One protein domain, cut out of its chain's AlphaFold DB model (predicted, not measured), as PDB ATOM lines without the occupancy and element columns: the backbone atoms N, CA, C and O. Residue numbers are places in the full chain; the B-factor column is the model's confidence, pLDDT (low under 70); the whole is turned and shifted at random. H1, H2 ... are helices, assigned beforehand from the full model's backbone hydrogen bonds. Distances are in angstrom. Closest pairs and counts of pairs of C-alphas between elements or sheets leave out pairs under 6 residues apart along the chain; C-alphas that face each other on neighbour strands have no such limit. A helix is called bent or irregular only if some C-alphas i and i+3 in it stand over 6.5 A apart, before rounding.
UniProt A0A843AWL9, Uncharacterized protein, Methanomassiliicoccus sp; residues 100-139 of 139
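Overview. This is residues 100 to 139 of the 139 residues of an uncharacterized protein of Methanomassiliicoccus sp (UniProt A0A843AWL9). A small, flat helical hairpin, U-shaped: H1 and H2 stand side by side and run opposite ways, joined by a tight link at one end. Before H1 comes a tail with no named element, and its residues 100 to 105 stick out beyond H1, away from H2. The printed part has 40 residues with two named helices, H1 then H2, and no named strand; the class is all helix. The whole is only just loose, close to compact, with a radius of gyration of the C-alphas of 11.0 A, and it spans 31 by 24 by 11 A.

Arrangement. Residues 100 to 105 stand free, with no C-alpha 8 or more apart along the chain within 10 A. H1, residues 109 to 118, and H2, residues 124 to 136, touch, with 5 pairs of C-alphas within 8 A. Their closest C-alphas are those of Tyr 117 and Tyr 127, 6.7 A apart. Their lines stand at a shallow tilt of 7 degrees, opposite ways, and their centres are 11.0 A apart; the two form a helical hairpin. In H1 and H2 every O i to N i+4 pair is within hydrogen-bond range.

Along the chain. The printed part begins at C-alpha 100, at (228.110, 178.551, 227.104). H1 begins with Pro 109, its C-alpha at (219.467, 194.852, 236.454), and ends with Ala 118, 14.5 A from first to last C-alpha. H2, the longest helix by residues, runs 18.9 A from C-alpha 124 to C-alpha 136 at (207.663, 197.037, 242.541). Neither helix is bent.

Size, cuts and confidence. The C-alphas of Ala 100 and Val 139 are the two farthest apart, 33.7 A, and Val 139 is the chain's last residue. The printed part has no cut. The link from H1 to H2, of 5 residues, is tight. The mean pLDDT of the printed part is 70.4, and residues 100 to 109 and 134 to 139 are under 70.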
ATOM      1  N   ALA A 100     227.411 177.301 226.936       45.44
ATOM      2  CA  ALA A 100     228.110 178.551 227.104       45.44
ATOM      3  C   ALA A 100     227.207 179.604 226.451       45.44
ATOM      4  O   ALA A 100     227.340 179.928 225.271       45.44
ATOM      5  N   GLU A 101     226.204 180.054 227.204       48.97
ATOM      6  CA  GLU A 101     225.481 181.270 226.993       48.97
ATOM      7  C   GLU A 101     226.636 182.239 226.980       48.97
ATOM      8  O   GLU A 101     227.314 182.442 227.994       48.97
ATOM      9  N   LYS A 102     226.950 182.710 225.765       42.34
ATOM     10  CA  LYS A 102     227.638 183.973 225.550       42.34
ATOM     11  C   LYS A 102     227.339 184.803 226.772       42.34
ATOM     12  O   LYS A 102     226.154 185.023 227.017       42.34
ATOM     13  N   VAL A 103     228.374 185.158 227.532       49.47
ATOM     14  CA  VAL A 103     228.277 186.117 228.626       49.47
ATOM     15  C   VAL A 103     227.412 187.244 228.081       49.47
ATOM     16  O   VAL A 103     227.864 188.022 227.241       49.47
ATOM     17  N   LYS A 104     226.120 187.219 228.425       53.66
ATOM     18  CA  LYS A 104     225.194 188.270 228.057       53.66
ATOM     19  C   LYS A 104     225.707 189.391 228.918       53.66
ATOM     20  O   LYS A 104     225.599 189.323 230.142       53.66
ATOM     21  N   GLU A 105     226.397 190.338 228.291       51.69
ATOM     22  CA  GLU A 105     226.665 191.628 228.905       51.69
ATOM     23  C   GLU A 105     225.375 192.032 229.598       51.69
ATOM     24  O   GLU A 105     224.319 192.037 228.961       51.69
ATOM     25  N   ALA A 106     225.444 192.192 230.920       54.25
ATOM     26  CA  ALA A 106     224.268 192.304 231.760       54.25
ATOM     27  C   ALA A 106     223.408 193.464 231.251       54.25
ATOM     28  O   ALA A 106     223.711 194.632 231.482       54.25
ATOM     29  N   THR A 107     222.375 193.133 230.478       60.62
ATOM     30  CA  THR A 107     221.568 194.127 229.769       60.62
ATOM     31  C   THR A 107     220.440 194.596 230.680       60.62
ATOM     32  O   THR A 107     219.899 195.685 230.501       60.62
ATOM     33  N   THR A 108     220.101 193.794 231.697       66.00
ATOM     34  CA  THR A 108     219.077 194.122 232.681       66.00
ATOM     35  C   THR A 108     219.616 194.056 234.117       66.00
ATOM     36  O   THR A 108     220.471 193.225 234.428       66.00
ATOM     37  N   PRO A 109     219.099 194.896 235.036       68.25
ATOM     38  CA  PRO A 109     219.467 194.852 236.454       68.25
ATOM     39  C   PRO A 109     219.209 193.491 237.126       68.25
ATOM     40  O   PRO A 109     219.865 193.161 238.111       68.25
ATOM     41  N   TYR A 110     218.291 192.688 236.575       74.62
ATOM     42  CA  TYR A 110     218.007 191.330 237.037       74.62
ATOM     43  C   TYR A 110     219.133 190.348 236.705       74.62
ATOM     44  O   TYR A 110     219.510 189.566 237.572       74.62
ATOM     45  N   ASP A 111     219.732 190.446 235.515       75.06
ATOM     46  CA  ASP A 111     220.857 189.584 235.125       75.06
ATOM     47  C   ASP A 111     222.072 189.817 236.038       75.06
ATOM     48  O   ASP A 111     222.780 188.884 236.407       75.06
ATOM     49  N   VAL A 112     222.288 191.066 236.473       77.75
ATOM     50  CA  VAL A 112     223.330 191.395 237.463       77.75
ATOM     51  C   VAL A 112     223.037 190.731 238.808       77.75
ATOM     52  O   VAL A 112     223.956 190.229 239.454       77.75
ATOM     53  N   LEU A 113     221.773 190.725 239.241       77.12
ATOM     54  CA  LEU A 113     221.364 190.120 240.507       77.12
ATOM     55  C   LEU A 113     221.546 188.594 240.482       77.12
ATOM     56  O   LEU A 113     222.085 188.018 241.428       77.12
ATOM     57  N   ASP A 114     221.156 187.962 239.375       81.00
ATOM     58  CA  ASP A 114     221.293 186.521 239.150       81.00
ATOM     59  C   ASP A 114     222.771 186.105 239.113       81.00
ATOM     60  O   ASP A 114     223.152 185.116 239.742       81.00
ATOM     61  N   LEU A 115     223.634 186.902 238.474       80.12
ATOM     62  CA  LEU A 115     225.081 186.670 238.475       80.12
ATOM     63  C   LEU A 115     225.696 186.798 239.874       80.12
ATOM     64  O   LEU A 115     226.553 185.992 240.234       80.12
ATOM     65  N   ARG A 116     225.265 187.774 240.683       78.25
ATOM     66  CA  ARG A 116     225.754 187.942 242.065       78.25
ATOM     67  C   ARG A 116     225.322 186.789 242.966       78.25
ATOM     68  O   ARG A 116     226.116 186.323 243.781       78.25
ATOM     69  N   TYR A 117     224.098 186.291 242.788       82.31
ATOM     70  CA  TYR A 117     223.625 185.102 243.493       82.31
ATOM     71  C   TYR A 117     224.398 183.848 243.065       82.31
ATOM     72  O   TYR A 117     224.868 183.098 243.917       82.31
ATOM     73  N   ALA A 118     224.621 183.662 241.760       81.50
ATOM     74  CA  ALA A 118     225.392 182.540 241.223       81.50
ATOM     75  C   ALA A 118     226.867 182.550 241.669       81.50
ATOM     76  O   ALA A 118     227.472 181.491 241.819       81.50
ATOM     77  N   ARG A 119     227.438 183.735 241.919       82.19
ATOM     78  CA  ARG A 119     228.786 183.907 242.490       82.19
ATOM     79  C   ARG A 119     228.844 183.733 244.010       82.19
ATOM     80  O   ARG A 119     229.939 183.711 244.563       82.19
ATOM     81  N   GLY A 120     227.700 183.612 244.686       80.44
ATOM     82  CA  GLY A 120     227.624 183.521 246.146       80.44
ATOM     83  C   GLY A 120     227.924 184.835 246.873       80.44
ATOM     84  O   GLY A 120     228.177 184.817 248.073       80.44
ATOM     85  N   GLU A 121     227.897 185.973 246.169       85.19
ATOM     86  CA  GLU A 121     228.143 187.304 246.744       85.19
ATOM     87  C   GLU A 121     226.952 187.803 247.584       85.19
ATOM     88  O   GLU A 121     227.116 188.673 248.438       85.19
ATOM     89  N   ILE A 122     225.754 187.253 247.355       84.12
ATOM     90  CA  ILE A 122     224.521 187.581 248.081       84.12
ATOM     91  C   ILE A 122     223.827 186.314 248.578       84.12
ATOM     92  O   ILE A 122     223.831 185.275 247.912       84.12
ATOM     93  N   THR A 123     223.203 186.395 249.753       84.56
ATOM     94  CA  THR A 123     222.455 185.266 250.319       84.56
ATOM     95  C   THR A 123     221.086 185.116 249.654       84.56
ATOM     96  O   THR A 123     220.564 186.037 249.024       84.56
ATOM     97  N   ARG A 124     220.467 183.937 249.807       80.56
ATOM     98  CA  ARG A 124     219.137 183.646 249.248       80.56
ATOM     99  C   ARG A 124     218.081 184.663 249.695       80.56
ATOM    100  O   ARG A 124     217.259 185.072 248.880       80.56
ATOM    101  N   ASP A 125     218.129 185.090 250.953       81.00
ATOM    102  CA  ASP A 125     217.150 186.030 251.508       81.00
ATOM    103  C   ASP A 125     217.318 187.435 250.912       81.00
ATOM    104  O   ASP A 125     216.332 188.084 250.566       81.00
ATOM    105  N   GLN A 126     218.566 187.866 250.694       79.00
ATOM    106  CA  GLN A 126     218.893 189.132 250.028       79.00
ATOM    107  C   GLN A 126     218.510 189.126 248.544       79.00
ATOM    108  O   GLN A 126     218.053 190.134 248.010       79.00
ATOM    109  N   TYR A 127     218.664 187.985 247.872       82.81
ATOM    110  CA  TYR A 127     218.253 187.836 246.478       82.81
ATOM    111  C   TYR A 127     216.735 188.008 246.313       82.81
ATOM    112  O   TYR A 127     216.278 188.711 245.412       82.81
ATOM    113  N   VAL A 128     215.938 187.397 247.197       84.31
ATOM    114  CA  VAL A 128     214.470 187.455 247.112       84.31
ATOM    115  C   VAL A 128     213.938 188.854 247.424       84.31
ATOM    116  O   VAL A 128     213.041 189.314 246.716       84.31
ATOM    117  N   SER A 129     214.496 189.549 248.421       81.62
ATOM    118  CA  SER A 129     214.080 190.919 248.746       81.62
ATOM    119  C   SER A 129     214.400 191.896 247.613       81.62
ATOM    120  O   SER A 129     213.505 192.582 247.126       81.62
ATOM    121  N   MET A 130     215.627 191.873 247.085       78.88
ATOM    122  CA  MET A 130     216.034 192.753 245.983       78.88
ATOM    123  C   MET A 130     215.252 192.473 244.692       78.88
ATOM    124  O   MET A 130     214.913 193.395 243.949       78.88
ATOM    125  N   LYS A 131     214.903 191.207 244.435       81.88
ATOM    126  CA  LYS A 131     214.047 190.830 243.303       81.88
ATOM    127  C   LYS A 131     212.611 191.336 243.465       81.88
ATOM    128  O   LYS A 131     211.991 191.712 242.466       81.88
ATOM    129  N   ALA A 132     212.082 191.340 244.691       80.25
ATOM    130  CA  ALA A 132     210.760 191.881 244.996       80.25
ATOM    131  C   ALA A 132     210.731 193.410 244.838       80.25
ATOM    132  O   ALA A 132     209.858 193.922 244.139       80.25
ATOM    133  N   ASP A 133     211.731 194.114 245.368       75.56
ATOM    134  CA  ASP A 133     211.842 195.576 245.276       75.56
ATOM    135  C   ASP A 133     211.966 196.048 243.820       75.56
ATOM    136  O   ASP A 133     211.274 196.971 243.385       75.56
ATOM    137  N   MET A 134     212.767 195.350 243.007       68.75
ATOM    138  CA  MET A 134     212.892 195.646 241.576       68.75
ATOM    139  C   MET A 134     211.594 195.403 240.793       68.75
ATOM    140  O   MET A 134     211.361 196.052 239.774       68.75
ATOM    141  N   LYS A 135     210.741 194.473 241.247       67.06
ATOM    142  CA  LYS A 135     209.439 194.204 240.616       67.06
ATOM    143  C   LYS A 135     208.420 195.303 240.934       67.06
ATOM    144  O   LYS A 135     207.557 195.570 240.103       67.06
ATOM    145  N   ILE A 136     208.531 195.934 242.102       60.66
ATOM    146  CA  ILE A 136     207.663 197.037 242.541       60.66
ATOM    147  C   ILE A 136     208.024 198.343 241.814       60.66
ATOM    148  O   ILE A 136     207.134 199.102 241.456       60.66
ATOM    149  N   LEU A 137     209.305 198.559 241.499       55.66
ATOM    150  CA  LEU A 137     209.806 199.723 240.746       55.66
ATOM    151  C   LEU A 137     209.450 199.730 239.242       55.66
ATOM    152  O   LEU A 137     209.893 200.617 238.515       55.66
ATOM    153  N   LYS A 138     208.697 198.734 238.754       50.22
ATOM    154  CA  LYS A 138     208.298 198.597 237.340       50.22
ATOM    155  C   LYS A 138     206.844 199.028 237.064       50.22
ATOM    156  O   LYS A 138     206.310 198.681 236.010       50.22
ATOM    157  N   VAL A 139     206.231 199.749 238.008       43.44
ATOM    158  CA  VAL A 139     204.948 200.472 237.890       43.44
ATOM    159  C   VAL A 139     205.248 201.963 237.837       43.44
ATOM    160  O   VAL A 139     204.628 202.642 236.992       43.44
TER     161      VAL A 139